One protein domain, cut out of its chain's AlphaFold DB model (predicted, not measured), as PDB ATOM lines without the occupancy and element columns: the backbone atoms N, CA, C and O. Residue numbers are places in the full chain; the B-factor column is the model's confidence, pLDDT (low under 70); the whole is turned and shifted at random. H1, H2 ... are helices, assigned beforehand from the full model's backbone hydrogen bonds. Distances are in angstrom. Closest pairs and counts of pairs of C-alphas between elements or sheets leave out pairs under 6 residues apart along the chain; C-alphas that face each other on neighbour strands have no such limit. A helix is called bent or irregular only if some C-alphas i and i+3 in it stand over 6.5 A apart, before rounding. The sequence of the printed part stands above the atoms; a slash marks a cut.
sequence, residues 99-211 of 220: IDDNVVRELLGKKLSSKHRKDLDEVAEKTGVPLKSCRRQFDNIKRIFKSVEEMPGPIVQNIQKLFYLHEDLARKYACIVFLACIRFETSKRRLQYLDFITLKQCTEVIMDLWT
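AT A GLANCE: This is residues 99 to 211 of the 220 residues of the protein "acidic fibroblast growth factor intracellular-binding protein-like" of Agrilus planipennis (UniProt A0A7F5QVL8). H5 forms the middle, crossed nearly at right angles by H3 on one side and H6 on the other. H1 is near H5, while H2 and H4 pack on opposite ends of H3. The printed part has 113 residues with six named helices, H1 to H6, and is all helix and compact: radius of gyration of the C-alphas 13.5 A, spans 37 by 30 by 23 A.

HOW THE PARTS SIT: H1, residues 101 to 107, forms a helical hairpin with H2, residues 114 to 127; the closest C-alphas, of Asn 102 and Thr 127, are 6.1 A apart. H3, residues 131 to 148, touches H5, residues 167 to 181, with residues 141 to 145 alone, about perpendicular at 78 degrees; the closest C-alphas, of Phe 145 and Val 177, are 5.5 A apart. H6, residues 196 to 210, touches H5 about perpendicular at 79 degrees; the closest C-alphas, of Cys 175 and Lys 200, are 5.9 A apart. H4, residues 155 to 163, touches H5; the closest C-alphas, of Val 156 and Ala 170, are 5.4 A apart. Every O i to N i+4 pair is within hydrogen-bond range except in H2, 5 of 10.

IN THESE COORDINATES: H1 begins at C-alpha 101 (-51.074, 36.976, -14.719) and H6 ends at C-alpha 210 (-59.478, 58.741, -21.173). H3 is 25.8 A long from first to last C-alpha. H2 is irregular, but only just: C-alphas 118 and 121 are 6.8 A apart.

THE WHOLE: The printed part has no cut. The H5 to H6 link is long, 14 residues. Residues 114 to 118 are under pLDDT 70.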
ATOM      1  N   ILE A  99     -49.290  34.532 -21.513       96.75
ATOM      2  CA  ILE A  99     -48.719  35.133 -20.304       96.75
ATOM      3  C   ILE A  99     -49.459  34.652 -19.060       96.75
ATOM      4  O   ILE A  99     -50.667  34.420 -19.094       96.75
ATOM      5  N   ASP A 100     -48.710  34.535 -17.972       97.06
ATOM      6  CA  ASP A 100     -49.207  34.248 -16.638       97.06
ATOM      7  C   ASP A 100     -49.446  35.567 -15.895       97.06
ATOM      8  O   ASP A 100     -48.566  36.430 -15.818       97.06
ATOM      9  N   ASP A 101     -50.646  35.730 -15.349       96.38
ATOM     10  CA  ASP A 101     -51.074  36.976 -14.719       96.38
ATOM     11  C   ASP A 101     -50.251  37.304 -13.453       96.38
ATOM     12  O   ASP A 101     -49.993  38.480 -13.177       96.38
ATOM     13  N   ASN A 102     -49.750  36.296 -12.725       95.12
ATOM     14  CA  ASN A 102     -48.873  36.488 -11.564       95.12
ATOM     15  C   ASN A 102     -47.480  36.956 -11.995       95.12
ATOM     16  O   ASN A 102     -46.904  37.860 -11.386       95.12
ATOM     17  N   VAL A 103     -46.952  36.385 -13.084       95.12
ATOM     18  CA  VAL A 103     -45.673  36.822 -13.662       95.12
ATOM     19  C   VAL A 103     -45.786  38.265 -14.128       95.12
ATOM     20  O   VAL A 103     -44.969  39.102 -13.744       95.12
ATOM     21  N   VAL A 104     -46.827  38.598 -14.893       95.00
ATOM     22  CA  VAL A 104     -47.067  39.970 -15.356       95.00
ATOM     23  C   VAL A 104     -47.161  40.933 -14.176       95.00
ATOM     24  O   VAL A 104     -46.536  41.996 -14.207       95.00
ATOM     25  N   ARG A 105     -47.877  40.562 -13.110       93.81
ATOM     26  CA  ARG A 105     -48.015  41.395 -11.913       93.81
ATOM     27  C   ARG A 105     -46.667  41.776 -11.294       93.81
ATOM     28  O   ARG A 105     -46.508  42.933 -10.898       93.81
ATOM     29  N   GLU A 106     -45.718  40.847 -11.224       91.62
ATOM     30  CA  GLU A 106     -44.369  41.092 -10.688       91.62
ATOM     31  C   GLU A 106     -43.451  41.856 -11.661       91.62
ATOM     32  O   GLU A 106     -42.466  42.480 -11.244       91.62
ATOM     33  N   LEU A 107     -43.760  41.823 -12.961       90.56
ATOM     34  CA  LEU A 107     -43.039  42.568 -13.996       90.56
ATOM     35  C   LEU A 107     -43.500  44.029 -14.111       90.56
ATOM     36  O   LEU A 107     -42.701  44.895 -14.474       90.56
ATOM     37  N   LEU A 108     -44.767  44.321 -13.804       89.31
ATOM     38  CA  LEU A 108     -45.312  45.677 -13.852       89.31
ATOM     39  C   LEU A 108     -44.610  46.621 -12.863       89.31
ATOM     40  O   LEU A 108     -44.148  46.220 -11.796       89.31
ATOM     41  N   GLY A 109     -44.542  47.906 -13.220       79.88
ATOM     42  CA  GLY A 109     -43.879  48.945 -12.421       79.88
ATOM     43  C   GLY A 109     -42.347  48.925 -12.497       79.88
ATOM     44  O   GLY A 109     -41.699  49.870 -12.045       79.88
ATOM     45  N   LYS A 110     -41.750  47.893 -13.108       79.25
ATOM     46  CA  LYS A 110     -40.325  47.847 -13.460       79.25
ATOM     47  C   LYS A 110     -40.131  48.386 -14.879       79.25
ATOM     48  O   LYS A 110     -40.994  48.248 -15.743       79.25
ATOM     49  N   LYS A 111     -38.977  49.003 -15.163       76.75
ATOM     50  CA  LYS A 111     -38.670  49.424 -16.543       76.75
ATOM     51  C   LYS A 111     -38.463  48.181 -17.411       76.75
ATOM     52  O   LYS A 111     -37.676  47.312 -17.046       76.75
ATOM     53  N   LEU A 112     -39.049  48.149 -18.608       74.06
ATOM     54  CA  LEU A 112     -38.879  47.072 -19.596       74.06
ATOM     55  C   LEU A 112     -37.492  47.114 -20.275       74.06
ATOM     56  O   LEU A 112     -37.348  47.233 -21.491       74.06
ATOM     57  N   SER A 113     -36.424  47.051 -19.479       71.50
ATOM     58  CA  SER A 113     -35.037  47.129 -19.936       71.50
ATOM     59  C   SER A 113     -34.304  45.808 -19.735       71.50
ATOM     60  O   SER A 113     -34.600  45.045 -18.819       71.50
ATOM     61  N   SER A 114     -33.281  45.552 -20.558       64.00
ATOM     62  CA  SER A 114     -32.469  44.327 -20.476       64.00
ATOM     63  C   SER A 114     -31.805  44.113 -19.107       64.00
ATOM     64  O   SER A 114     -31.433  42.986 -18.798       64.00
ATOM     65  N   LYS A 115     -31.658  45.165 -18.286       61.69
ATOM     66  CA  LYS A 115     -31.059  45.073 -16.945       61.69
ATOM     67  C   LYS A 115     -31.934  44.278 -15.965       61.69
ATOM     68  O   LYS A 115     -31.378  43.538 -15.166       61.69
ATOM     69  N   HIS A 116     -33.260  44.338 -16.107       64.31
ATOM     70  CA  HIS A 116     -34.212  43.629 -15.237       64.31
ATOM     71  C   HIS A 116     -34.349  42.139 -15.575       64.31
ATOM     72  O   HIS A 116     -35.017  41.400 -14.863       64.31
ATOM     73  N   ARG A 117     -33.675  41.659 -16.633       64.94
ATOM     74  CA  ARG A 117     -33.611  40.224 -16.953       64.94
ATOM     75  C   ARG A 117     -32.921  39.417 -15.841       64.94
ATOM     76  O   ARG A 117     -33.168  38.222 -15.740       64.94
ATOM     77  N   LYS A 118     -32.065  40.062 -15.035       64.56
ATOM     78  CA  LYS A 118     -31.390  39.460 -13.871       64.56
ATOM     79  C   LYS A 118     -32.302  39.304 -12.651       64.56
ATOM     80  O   LYS A 118     -32.002  38.486 -11.799       64.56
ATOM     81  N   ASP A 119     -33.413  40.032 -12.601       77.69
ATOM     82  CA  ASP A 119     -34.358  39.975 -11.479       77.69
ATOM     83  C   ASP A 119     -35.458  38.925 -11.721       77.69
ATOM     84  O   ASP A 119     -36.395  38.800 -10.937       77.69
ATOM     85  N   LEU A 120     -35.379  38.183 -12.835       90.88
ATOM     86  CA  LEU A 120     -36.367  37.162 -13.184       90.88
ATOM     87  C   LEU A 120     -36.264  35.915 -12.303       90.88
ATOM     88  O   LEU A 120     -37.247  35.186 -12.214       90.88
ATOM     89  N   ASP A 121     -35.122  35.686 -11.650       91.25
ATOM     90  CA  ASP A 121     -34.965  34.630 -10.646       91.25
ATOM     91  C   ASP A 121     -35.904  34.876  -9.450       91.25
ATOM     92  O   ASP A 121     -36.683  33.997  -9.095       91.25
ATOM     93  N   GLU A 122     -35.968  36.112  -8.935       90.69
ATOM     94  CA  GLU A 122     -36.910  36.496  -7.866       90.69
ATOM     95  C   GLU A 122     -38.376  36.350  -8.314       90.69
ATOM     96  O   GLU A 122     -39.235  35.915  -7.549       90.69
ATOM     97  N   VAL A 123     -38.682  36.696  -9.573       92.75
ATOM     98  CA  VAL A 123     -40.038  36.534 -10.130       92.75
ATOM     99  C   VAL A 123     -40.416  35.055 -10.217       92.75
ATOM    100  O   VAL A 123     -41.539  34.691  -9.864       92.75
ATOM    101  N   ALA A 124     -39.494  34.201 -10.665       95.12
ATOM    102  CA  ALA A 124     -39.706  32.760 -10.740       95.12
ATOM    103  C   ALA A 124     -39.947  32.156  -9.347       95.12
ATOM    104  O   ALA A 124     -40.898  31.400  -9.169       95.12
ATOM    105  N   GLU A 125     -39.159  32.551  -8.343       94.38
ATOM    106  CA  GLU A 125     -39.340  32.104  -6.957       94.38
ATOM    107  C   GLU A 125     -40.699  32.524  -6.379       94.38
ATOM    108  O   GLU A 125     -41.396  31.705  -5.783       94.38
ATOM    109  N   LYS A 126     -41.114  33.780  -6.581       92.50
ATOM    110  CA  LYS A 126     -42.384  34.297  -6.043       92.50
ATOM    111  C   LYS A 126     -43.622  33.682  -6.681       92.50
ATOM    112  O   LYS A 126     -44.626  33.492  -6.002       92.50
ATOM    113  N   THR A 127     -43.575  33.451  -7.989       94.31
ATOM    114  CA  THR A 127     -44.736  32.976  -8.760       94.31
ATOM    115  C   THR A 127     -44.800  31.457  -8.849       94.31
ATOM    116  O   THR A 127     -45.846  30.914  -9.188       94.31
ATOM    117  N   GLY A 128     -43.690  30.764  -8.577       95.25
ATOM    118  CA  GLY A 128     -43.554  29.330  -8.821       95.25
ATOM    119  C   GLY A 128     -43.475  28.964 -10.307       95.25
ATOM    120  O   GLY A 128     -43.449  27.782 -10.645       95.25
ATOM    121  N   VAL A 129     -43.431  29.951 -11.209       96.38
ATOM    122  CA  VAL A 129     -43.321  29.718 -12.651       96.38
ATOM    123  C   VAL A 129     -41.855  29.477 -13.016       96.38
ATOM    124  O   VAL A 129     -40.987  30.256 -12.610       96.38
ATOM    125  N   PRO A 130     -41.536  28.446 -13.825       96.19
ATOM    126  CA  PRO A 130     -40.158  28.175 -14.208       96.19
ATOM    127  C   PRO A 130     -39.483  29.378 -14.874       96.19
ATOM    128  O   PRO A 130     -40.036  30.024 -15.769       96.19
ATOM    129  N   LEU A 131     -38.226  29.630 -14.500       95.06
ATOM    130  CA  LEU A 131     -37.443  30.781 -14.965       95.06
ATOM    131  C   LEU A 131     -37.395  30.909 -16.495       95.06
ATOM    132  O   LEU A 131     -37.395  32.018 -17.033       95.06
ATOM    133  N   LYS A 132     -37.361  29.781 -17.217       95.25
ATOM    134  CA  LYS A 132     -37.392  29.763 -18.686       95.25
ATOM    135  C   LYS A 132     -38.692  30.376 -19.230       95.25
ATOM    136  O   LYS A 132     -38.622  31.187 -20.154       95.25
ATOM    137  N   SER A 133     -39.842  30.070 -18.626       96.62
ATOM    138  CA  SER A 133     -41.136  30.669 -18.982       96.62
ATOM    139  C   SER A 133     -41.191  32.150 -18.600       96.62
ATOM    140  O   SER A 133     -41.544  32.973 -19.443       96.62
ATOM    141  N   CYS A 134     -40.728  32.531 -17.402       96.12
ATOM    142  CA  CYS A 134     -40.630  33.944 -17.004       96.12
ATOM    143  C   CYS A 134     -39.800  34.773 -18.005       96.12
ATOM    144  O   CYS A 134     -40.196  35.872 -18.395       96.12
ATOM    145  N   ARG A 135     -38.670  34.227 -18.479       94.75
ATOM    146  CA  ARG A 135     -37.822  34.851 -19.512       94.75
ATOM    147  C   ARG A 135     -38.546  35.004 -20.849       94.75
ATOM    148  O   ARG A 135     -38.484  36.091 -21.420       94.75
ATOM    149  N   ARG A 136     -39.247  33.964 -21.319       96.38
ATOM    150  CA  ARG A 136     -40.064  34.017 -22.546       96.38
ATOM    151  C   ARG A 136     -41.119  35.120 -22.451       96.38
ATOM    152  O   ARG A 136     -41.186  35.975 -23.330       96.38
ATOM    153  N   GLN A 137     -41.900  35.131 -21.371       96.69
ATOM    154  CA  GLN A 137     -42.960  36.118 -21.156       96.69
ATOM    155  C   GLN A 137     -42.406  37.548 -21.126       96.69
ATOM    156  O   GLN A 137     -42.913  38.420 -21.829       96.69
ATOM    157  N   PHE A 138     -41.315  37.785 -20.392       95.00
ATOM    158  CA  PHE A 138     -40.651  39.090 -20.363       95.00
ATOM    159  C   PHE A 138     -40.145  39.526 -21.747       95.00
ATOM    160  O   PHE A 138     -40.353  40.673 -22.152       95.00
ATOM    161  N   ASP A 139     -39.491  38.625 -22.485       94.56
ATOM    162  CA  ASP A 139     -38.970  38.921 -23.821       94.56
ATOM    163  C   ASP A 139     -40.108  39.221 -24.815       94.56
ATOM    164  O   ASP A 139     -39.974  40.142 -25.625       94.56
ATOM    165  N   ASN A 140     -41.246  38.528 -24.712       96.69
ATOM    166  CA  ASN A 140     -42.446  38.797 -25.508       96.69
ATOM    167  C   ASN A 140     -43.074  40.156 -25.178       96.69
ATOM    168  O   ASN A 140     -43.319  40.941 -26.095       96.69
ATOM    169  N   ILE A 141     -43.262  40.477 -23.890       96.00
ATOM    170  CA  ILE A 141     -43.765  41.786 -23.437       96.00
ATOM    171  C   ILE A 141     -42.884  42.905 -23.983       96.00
ATOM    172  O   ILE A 141     -43.371  43.863 -24.577       96.00
ATOM    173  N   LYS A 142     -41.566  42.772 -23.817       94.44
ATOM    174  CA  LYS A 142     -40.600  43.761 -24.288       94.44
ATOM    175  C   LYS A 142     -40.636  43.919 -25.806       94.44
ATOM    176  O   LYS A 142     -40.468  45.032 -26.302       94.44
ATOM    177  N   ARG A 143     -40.798  42.817 -26.542       95.12
ATOM    178  CA  ARG A 143     -40.893  42.836 -28.001       95.12
ATOM    179  C   ARG A 143     -42.140  43.579 -28.454       95.12
ATOM    180  O   ARG A 143     -42.010  44.497 -29.252       95.12
ATOM    181  N   ILE A 144     -43.299  43.225 -27.901       96.38
ATOM    182  CA  ILE A 144     -44.562  43.893 -28.216       96.38
ATOM    183  C   ILE A 144     -44.465  45.377 -27.882       96.38
ATOM    184  O   ILE A 144     -44.691  46.193 -28.767       96.38
ATOM    185  N   PHE A 145     -44.035  45.726 -26.667       95.25
ATOM    186  CA  PHE A 145     -43.868  47.113 -26.233       95.25
ATOM    187  C   PHE A 145     -43.070  47.941 -27.242       95.25
ATOM    188  O   PHE A 145     -43.582  48.924 -27.762       95.25
ATOM    189  N   LYS A 146     -41.869  47.485 -27.613       94.31
ATOM    190  CA  LYS A 146     -41.022  48.185 -28.589       94.31
ATOM    191  C   LYS A 146     -41.644  48.308 -29.976       94.31
ATOM    192  O   LYS A 146     -41.314  49.231 -30.709       94.31
ATOM    193  N   SER A 147     -42.465  47.340 -30.373       94.19
ATOM    194  CA  SER A 147     -43.115  47.352 -31.680       94.19
ATOM    195  C   SER A 147     -44.294  48.314 -31.739       94.19
ATOM    196  O   SER A 147     -44.572  48.803 -32.826       94.19
ATOM    197  N   VAL A 148     -44.982  48.579 -30.620       94.75
ATOM    198  CA  VAL A 148     -46.239  49.349 -30.628       94.75
ATOM    199  C   VAL A 148     -46.205  50.668 -29.852       94.75
ATOM    200  O   VAL A 148     -47.112  51.467 -30.048       94.75
ATOM    201  N   GLU A 149     -45.204  50.928 -28.999       91.69
ATOM    202  CA  GLU A 149     -45.188  52.109 -28.111       91.69
ATOM    203  C   GLU A 149     -45.223  53.453 -28.861       91.69
ATOM    204  O   GLU A 149     -45.795  54.417 -28.358       91.69
ATOM    205  N   GLU A 150     -44.662  53.508 -30.074       89.12
ATOM    206  CA  GLU A 150     -44.634  54.714 -30.918       89.12
ATOM    207  C   GLU A 150     -45.654  54.671 -32.069       89.12
ATOM    208  O   GLU A 150     -45.726  55.596 -32.878       89.12
ATOM    209  N   MET A 151     -46.440  53.595 -32.185       91.56
ATOM    210  CA  MET A 151     -47.388  53.453 -33.287       91.56
ATOM    211  C   MET A 151     -48.666  54.260 -33.038       91.56
ATOM    212  O   MET A 151     -49.244  54.179 -31.953       91.56
ATOM    213  N   PRO A 152     -49.182  54.974 -34.053       88.38
ATOM    214  CA  PRO A 152     -50.481  55.616 -33.949       88.38
ATOM    215  C   PRO A 152     -51.621  54.585 -33.966       88.38
ATOM    216  O   PRO A 152     -51.492  53.477 -34.493       88.38
ATOM    217  N   GLY A 153     -52.776  54.991 -33.441       87.50
ATOM    218  CA  GLY A 153     -54.008  54.203 -33.465       87.50
ATOM    219  C   GLY A 153     -54.190  53.260 -32.267       87.50
ATOM    220  O   GLY A 153     -53.413  53.297 -31.313       87.50
ATOM    221  N   PRO A 154     -55.252  52.432 -32.279       90.19
ATOM    222  CA  PRO A 154     -55.593  51.572 -31.148       90.19
ATOM    223  C   PRO A 154     -54.530  50.491 -30.895       90.19
ATOM    224  O   PRO A 154     -54.297  49.628 -31.744       90.19
ATOM    225  N   ILE A 155     -53.938  50.490 -29.693       93.44
ATOM    226  CA  ILE A 155     -52.848  49.572 -29.305       93.44
ATOM    227  C   ILE A 155     -53.249  48.104 -29.510       93.44
ATOM    228  O   ILE A 155     -52.469  47.331 -30.060       93.44
ATOM    229  N   VAL A 156     -54.478  47.724 -29.134       95.44
ATOM    230  CA  VAL A 156     -54.989  46.350 -29.302       95.44
ATOM    231  C   VAL A 156     -54.923  45.922 -30.771       95.44
ATOM    232  O   VAL A 156     -54.341  44.888 -31.080       95.44
ATOM    233  N   GLN A 157     -55.427  46.750 -31.690       94.75
ATOM    234  CA  GLN A 157     -55.436  46.434 -33.122       94.75
ATOM    235  C   GLN A 157     -54.022  46.359 -33.707       94.75
ATOM    236  O   GLN A 157     -53.753  45.505 -34.552       94.75
ATOM    237  N   ASN A 158     -53.114  47.228 -33.257       95.12
ATOM    238  CA  ASN A 158     -51.712  47.191 -33.671       95.12
ATOM    239  C   ASN A 158     -51.052  45.867 -33.256       95.12
ATOM    240  O   ASN A 158     -50.356  45.249 -34.061       95.12
ATOM    241  N   ILE A 159     -51.327  45.389 -32.039       96.94
ATOM    242  CA  ILE A 159     -50.828  44.099 -31.549       96.94
ATOM    243  C   ILE A 159     -51.405  42.941 -32.372       96.94
ATOM    244  O   ILE A 159     -50.636  42.106 -32.844       96.94
ATOM    245  N   GLN A 160     -52.723  42.905 -32.601       96.62
ATOM    246  CA  GLN A 160     -53.356  41.843 -33.396       96.62
ATOM    247  C   GLN A 160     -52.765  41.766 -34.809       96.62
ATOM    248  O   GLN A 160     -52.447  40.681 -35.282       96.62
ATOM    249  N   LYS A 161     -52.559  42.910 -35.470       94.56
ATOM    250  CA  LYS A 161     -52.031  42.959 -36.843       94.56
ATOM    251  C   LYS A 161     -50.563  42.556 -36.947       94.56
ATOM    252  O   LYS A 161     -50.190  41.902 -37.912       94.56
ATOM    253  N   LEU A 162     -49.725  42.970 -35.997       94.69
ATOM    254  CA  LEU A 162     -48.282  42.715 -36.062       94.69
ATOM    255  C   LEU A 162     -47.882  41.344 -35.518       94.69
ATOM    256  O   LEU A 162     -46.892  40.771 -35.971       94.69
ATOM    257  N   PHE A 163     -48.617  40.844 -34.524       96.00
ATOM    258  CA  PHE A 163     -48.280  39.609 -33.822       96.00
ATOM    259  C   PHE A 163     -49.256  38.469 -34.088       96.00
ATOM    260  O   PHE A 163     -48.963  37.358 -33.664       96.00
ATOM    261  N   TYR A 164     -50.352  38.714 -34.815       95.56
ATOM    262  CA  TYR A 164     -51.410  37.735 -35.087       95.56
ATOM    263  C   TYR A 164     -51.970  37.152 -33.790       95.56
ATOM    264  O   TYR A 164     -52.093  35.945 -33.662       95.56
ATOM    265  N   LEU A 165     -52.251  38.006 -32.800       97.00
ATOM    266  CA  LEU A 165     -52.857  37.588 -31.534       97.00
ATOM    267  C   LEU A 165     -54.374  37.783 -31.564       97.00
ATOM    268  O   LEU A 165     -54.883  38.746 -32.142       97.00
ATOM    269  N   HIS A 166     -55.090  36.906 -30.879       97.12
ATOM    270  CA  HIS A 166     -56.497  37.032 -30.568       97.12
ATOM    271  C   HIS A 166     -56.722  38.211 -29.628       97.12
ATOM    272  O   HIS A 166     -55.836  38.655 -28.891       97.12
ATOM    273  N   GLU A 167     -57.942  38.736 -29.673       96.75
ATOM    274  CA  GLU A 167     -58.294  39.975 -28.993       96.75
ATOM    275  C   GLU A 167     -58.028  39.917 -27.484       96.75
ATOM    276  O   GLU A 167     -57.451  40.853 -26.933       96.75
ATOM    277  N   ASP A 168     -58.357  38.804 -26.827       96.69
ATOM    278  CA  ASP A 168     -58.198  38.652 -25.378       96.69
ATOM    279  C   ASP A 168     -56.736  38.789 -24.930       96.69
ATOM    280  O   ASP A 168     -56.420  39.534 -23.994       96.69
ATOM    281  N   LEU A 169     -55.820  38.112 -25.628       97.88
ATOM    282  CA  LEU A 169     -54.393  38.180 -25.329       97.88
ATOM    283  C   LEU A 169     -53.812  39.538 -25.744       97.88
ATOM    284  O   LEU A 169     -53.040  40.138 -24.990       97.88
ATOM    285  N   ALA A 170     -54.234  40.075 -26.892       97.88
ATOM    286  CA  ALA A 170     -53.842  41.406 -27.343       97.88
ATOM    287  C   ALA A 170     -54.254  42.502 -26.345       97.88
ATOM    288  O   ALA A 170     -53.462  43.406 -26.078       97.88
ATOM    289  N   ARG A 171     -55.441  42.404 -25.727       97.06
ATOM    290  CA  ARG A 171     -55.907  43.313 -24.666       97.06
ATOM    291  C   ARG A 171     -55.037  43.238 -23.417       97.06
ATOM    292  O   ARG A 171     -54.672  44.284 -22.877       97.06
ATOM    293  N   LYS A 172     -54.640  42.033 -22.982       98.00
ATOM    294  CA  LYS A 172     -53.688  41.879 -21.865       98.00
ATOM    295  C   LYS A 172     -52.370  42.599 -22.165       98.00
ATOM    296  O   LYS A 172     -51.917  43.403 -21.352       98.00
ATOM    297  N   TYR A 173     -51.789  42.374 -23.343       98.00
ATOM    298  CA  TYR A 173     -50.566  43.065 -23.752       98.00
ATOM    299  C   TYR A 173     -50.750  44.578 -23.878       98.00
ATOM    300  O   TYR A 173     -49.890  45.326 -23.418       98.00
ATOM    301  N   ALA A 174     -51.868  45.044 -24.435       96.56
ATOM    302  CA  ALA A 174     -52.157  46.468 -24.564       96.56
ATOM    303  C   ALA A 174     -52.202  47.167 -23.198       96.56
ATOM    304  O   ALA A 174     -51.622  48.241 -23.051       96.56
ATOM    305  N   CYS A 175     -52.790  46.527 -22.181       96.31
ATOM    306  CA  CYS A 175     -52.783  47.041 -20.809       96.31
ATOM    307  C   CYS A 175     -51.363  47.146 -20.242       96.31
ATOM    308  O   CYS A 175     -51.005  48.162 -19.649       96.31
ATOM    309  N   ILE A 176     -50.532  46.120 -20.450       96.00
ATOM    310  CA  ILE A 176     -49.131  46.122 -20.004       96.00
ATOM    311  C   ILE A 176     -48.356  47.262 -20.673       96.00
ATOM    312  O   ILE A 176     -47.641  48.001 -19.994       96.00
ATOM    313  N   VAL A 177     -48.519  47.424 -21.990       95.12
ATOM    314  CA  VAL A 177     -47.889  48.501 -22.761       95.12
ATOM    315  C   VAL A 177     -48.339  49.860 -22.243       95.12
ATOM    316  O   VAL A 177     -47.496  50.693 -21.925       95.12
ATOM    317  N   PHE A 178     -49.647  50.067 -22.088       93.94
ATOM    318  CA  PHE A 178     -50.206  51.331 -21.623       93.94
ATOM    319  C   PHE A 178     -49.668  51.720 -20.240       93.94
ATOM    320  O   PHE A 178     -49.147  52.824 -20.070       93.94
ATOM    321  N   LEU A 179     -49.710  50.795 -19.272       93.44
ATOM    322  CA  LEU A 179     -49.168  51.006 -17.925       93.44
ATOM    323  C   LEU A 179     -47.668  51.333 -17.950       93.44
ATOM    324  O   LEU A 179     -47.208  52.187 -17.185       93.44
ATOM    325  N   ALA A 180     -46.903  50.685 -18.834       92.06
ATOM    326  CA  ALA A 180     -45.482  50.960 -19.009       92.06
ATOM    327  C   ALA A 180     -45.228  52.353 -19.619       92.06
ATOM    328  O   ALA A 180     -44.356  53.072 -19.124       92.06
ATOM    329  N   CYS A 181     -46.004  52.764 -20.629       90.31
ATOM    330  CA  CYS A 181     -45.900  54.076 -21.277       90.31
ATOM    331  C   CYS A 181     -46.145  55.223 -20.287       90.31
ATOM    332  O   CYS A 181     -45.354  56.167 -20.228       90.31
ATOM    333  N   ILE A 182     -47.183  55.117 -19.451       89.25
ATOM    334  CA  ILE A 182     -47.491  56.136 -18.430       89.25
ATOM    335  C   ILE A 182     -46.622  56.013 -17.168       89.25
ATOM    336  O   ILE A 182     -46.749  56.825 -16.255       89.25
ATOM    337  N   ARG A 183     -45.738  55.006 -17.107       88.38
ATOM    338  CA  ARG A 183     -44.872  54.696 -15.955       88.38
ATOM    339  C   ARG A 183     -45.661  54.515 -14.655       88.38
ATOM    340  O   ARG A 183     -45.281  55.047 -13.613       88.38
ATOM    341  N   PHE A 184     -46.758  53.764 -14.718       89.38
ATOM    342  CA  PHE A 184     -47.617  53.525 -13.562       89.38
ATOM    343  C   PHE A 184     -46.868  52.754 -12.459       89.38
ATOM    344  O   PHE A 184     -46.316  51.677 -12.692       89.38
ATOM    345  N   GLU A 185     -46.852  53.295 -11.241       85.88
ATOM    346  CA  GLU A 185     -46.148  52.693 -10.105       85.88
ATOM    347  C   GLU A 185     -47.010  51.624  -9.413       85.88
ATOM    348  O   GLU A 185     -47.923  51.948  -8.657       85.88
ATOM    349  N   THR A 186     -46.685  50.341  -9.596       86.12
ATOM    350  CA  THR A 186     -47.393  49.200  -8.965       86.12
ATOM    351  C   THR A 186     -46.687  48.626  -7.728       86.12
ATOM    352  O   THR A 186     -47.226  47.748  -7.049       86.12
ATOM    353  N   SER A 187     -45.476  49.104  -7.415       82.25
ATOM    354  CA  SER A 187     -44.608  48.567  -6.353       82.25
ATOM    355  C   SER A 187     -44.891  49.137  -4.958       82.25
ATOM    356  O   SER A 187     -44.382  48.624  -3.959       82.25
ATOM    357  N   LYS A 188     -45.719  50.185  -4.856       86.25
ATOM    358  CA  LYS A 188     -46.109  50.771  -3.566       86.25
ATOM    359  C   LYS A 188     -46.825  49.729  -2.712       86.25
ATOM    360  O   LYS A 188     -47.744  49.071  -3.185       86.25
ATOM    361  N   ARG A 189     -46.486  49.657  -1.417       85.50
ATOM    362  CA  ARG A 189     -47.082  48.704  -0.453       85.50
ATOM    363  C   ARG A 189     -48.616  48.697  -0.474       85.50
ATOM    364  O   ARG A 189     -49.230  47.646  -0.374       85.50
ATOM    365  N   ARG A 190     -49.232  49.868  -0.664       89.62
ATOM    366  CA  ARG A 190     -50.694  50.023  -0.762       89.62
ATOM    367  C   ARG A 190     -51.313  49.429  -2.031       89.62
ATOM    368  O   ARG A 190     -52.524  49.390  -2.104       89.62
ATOM    369  N   LEU A 191     -50.524  49.014  -3.019       88.31
ATOM    370  CA  LEU A 191     -50.984  48.428  -4.284       88.31
ATOM    371  C   LEU A 191     -50.543  46.964  -4.440       88.31
ATOM    372  O   LEU A 191     -50.876  46.323  -5.431       88.31
ATOM    373  N   GLN A 192     -49.803  46.414  -3.470       85.12
ATOM    374  CA  GLN A 192     -49.302  45.033  -3.519       85.12
ATOM    375  C   GLN A 192     -50.417  43.985  -3.476       85.12
ATOM    376  O   GLN A 192     -50.223  42.895  -3.994       85.12
ATOM    377  N   TYR A 193     -51.579  44.315  -2.905       89.12
ATOM    378  CA  TYR A 193     -52.725  43.401  -2.845       89.12
ATOM    379  C   TYR A 193     -53.467  43.257  -4.183       89.12
ATOM    380  O   TYR A 193     -54.285  42.354  -4.319       89.12
ATOM    381  N   LEU A 194     -53.237  44.165  -5.139       92.88
ATOM    382  CA  LEU A 194     -53.905  44.130  -6.438       92.88
ATOM    383  C   LEU A 194     -53.256  43.064  -7.313       92.88
ATOM    384  O   LEU A 194     -52.038  43.081  -7.476       92.88
ATOM    385  N   ASP A 195     -54.053  42.191  -7.914       93.81
ATOM    386  CA  ASP A 195     -53.597  41.268  -8.950       93.81
ATOM    387  C   ASP A 195     -53.573  41.946 -10.333       93.81
ATOM    388  O   ASP A 195     -53.985  43.100 -10.511       93.81
ATOM    389  N   PHE A 196     -53.041  41.245 -11.339       95.44
ATOM    390  CA  PHE A 196     -53.017  41.787 -12.697       95.44
ATOM    391  C   PHE A 196     -54.420  41.919 -13.297       95.44
ATOM    392  O   PHE A 196     -54.663  42.868 -14.035       95.44
ATOM    393  N   ILE A 197     -55.354  41.029 -12.957       95.69
ATOM    394  CA  ILE A 197     -56.727  41.069 -13.479       95.69
ATOM    395  C   ILE A 197     -57.418  42.378 -13.069       95.69
ATOM    396  O   ILE A 197     -57.974  43.073 -13.920       95.69
ATOM    397  N   THR A 198     -57.311  42.768 -11.799       94.75
ATOM    398  CA  THR A 198     -57.869  44.026 -11.284       94.75
ATOM    399  C   THR A 198     -57.198  45.234 -11.936       94.75
ATOM    400  O   THR A 198     -57.867  46.179 -12.355       94.75
ATOM    401  N   LEU A 199     -55.867  45.208 -12.074       93.88
ATOM    402  CA  LEU A 199     -55.132  46.277 -12.759       93.88
ATOM    403  C   LEU A 199     -55.550  46.401 -14.227       93.88
ATOM    404  O   LEU A 199     -55.734  47.520 -14.707       93.88
ATOM    405  N   LYS A 200     -55.727  45.276 -14.926       95.38
ATOM    406  CA  LYS A 200     -56.188  45.217 -16.314       95.38
ATOM    407  C   LYS A 200     -57.553  45.882 -16.452       95.38
ATOM    408  O   LYS A 200     -57.676  46.790 -17.261       95.38
ATOM    409  N   GLN A 201     -58.534  45.503 -15.634       94.88
ATOM    410  CA  GLN A 201     -59.883  46.082 -15.690       94.88
ATOM    411  C   GLN A 201     -59.862  47.606 -15.522       94.88
ATOM    412  O   GLN A 201     -60.444  48.331 -16.324       94.88
ATOM    413  N   CYS A 202     -59.134  48.108 -14.519       92.81
ATOM    414  CA  CYS A 202     -58.970  49.549 -14.323       92.81
ATOM    415  C   CYS A 202     -58.279  50.217 -15.519       92.81
ATOM    416  O   CYS A 202     -58.662  51.310 -15.932       92.81
ATOM    417  N   THR A 203     -57.261  49.562 -16.081       94.06
ATOM    418  CA  THR A 203     -56.505  50.072 -17.229       94.06
ATOM    419  C   THR A 203     -57.371  50.152 -18.478       94.06
ATOM    420  O   THR A 203     -57.329  51.166 -19.161       94.06
ATOM    421  N   GLU A 204     -58.190  49.136 -18.751       93.38
ATOM    422  CA  GLU A 204     -59.115  49.123 -19.888       93.38
ATOM    423  C   GLU A 204     -60.112  50.279 -19.798       93.38
ATOM    424  O   GLU A 204     -60.285  51.004 -20.771       93.38
ATOM    425  N   VAL A 205     -60.669  50.546 -18.613       93.12
ATOM    426  CA  VAL A 205     -61.562  51.700 -18.407       93.12
ATOM    427  C   VAL A 205     -60.848  53.026 -18.695       93.12
ATOM    428  O   VAL A 205     -61.422  53.910 -19.329       93.12
ATOM    429  N   ILE A 206     -59.594  53.181 -18.256       91.69
ATOM    430  CA  ILE A 206     -58.798  54.386 -18.544       91.69
ATOM    431  C   ILE A 206     -58.511  54.488 -20.046       91.69
ATOM    432  O   ILE A 206     -58.619  55.570 -20.616       91.69
ATOM    433  N   MET A 207     -58.160  53.378 -20.694       90.75
ATOM    434  CA  MET A 207     -57.914  53.343 -22.131       90.75
ATOM    435  C   MET A 207     -59.170  53.743 -22.912       90.75
ATOM    436  O   MET A 207     -59.088  54.614 -23.771       90.75
ATOM    437  N   ASP A 208     -60.332  53.199 -22.572       87.75
ATOM    438  CA  ASP A 208     -61.569  53.429 -23.321       87.75
ATOM    439  C   ASP A 208     -62.156  54.831 -23.098       87.75
ATOM    440  O   ASP A 208     -62.696  55.437 -24.027       87.75
ATOM    441  N   LEU A 209     -62.058  55.363 -21.872       88.50
ATOM    442  CA  LEU A 209     -62.681  56.639 -21.512       88.50
ATOM    443  C   LEU A 209     -61.736  57.836 -21.628       88.50
ATOM    444  O   LEU A 209     -62.200  58.953 -21.856       88.50
ATOM    445  N   TRP A 210     -60.440  57.647 -21.369       84.12
ATOM    446  CA  TRP A 210     -59.478  58.741 -21.173       84.12
ATOM    447  C   TRP A 210     -58.349  58.746 -22.211       84.12
ATOM    448  O   TRP A 210     -57.385  59.501 -22.066       84.12
ATOM    449  N   THR A 211     -58.459  57.950 -23.277       81.69
ATOM    450  CA  THR A 211     -57.593  58.087 -24.454       81.69
ATOM    451  C   THR A 211     -58.381  58.575 -25.658       81.69
ATOM    452  O   THR A 211     -59.605  58.458 -25.732       81.69
TER     453      THR A 211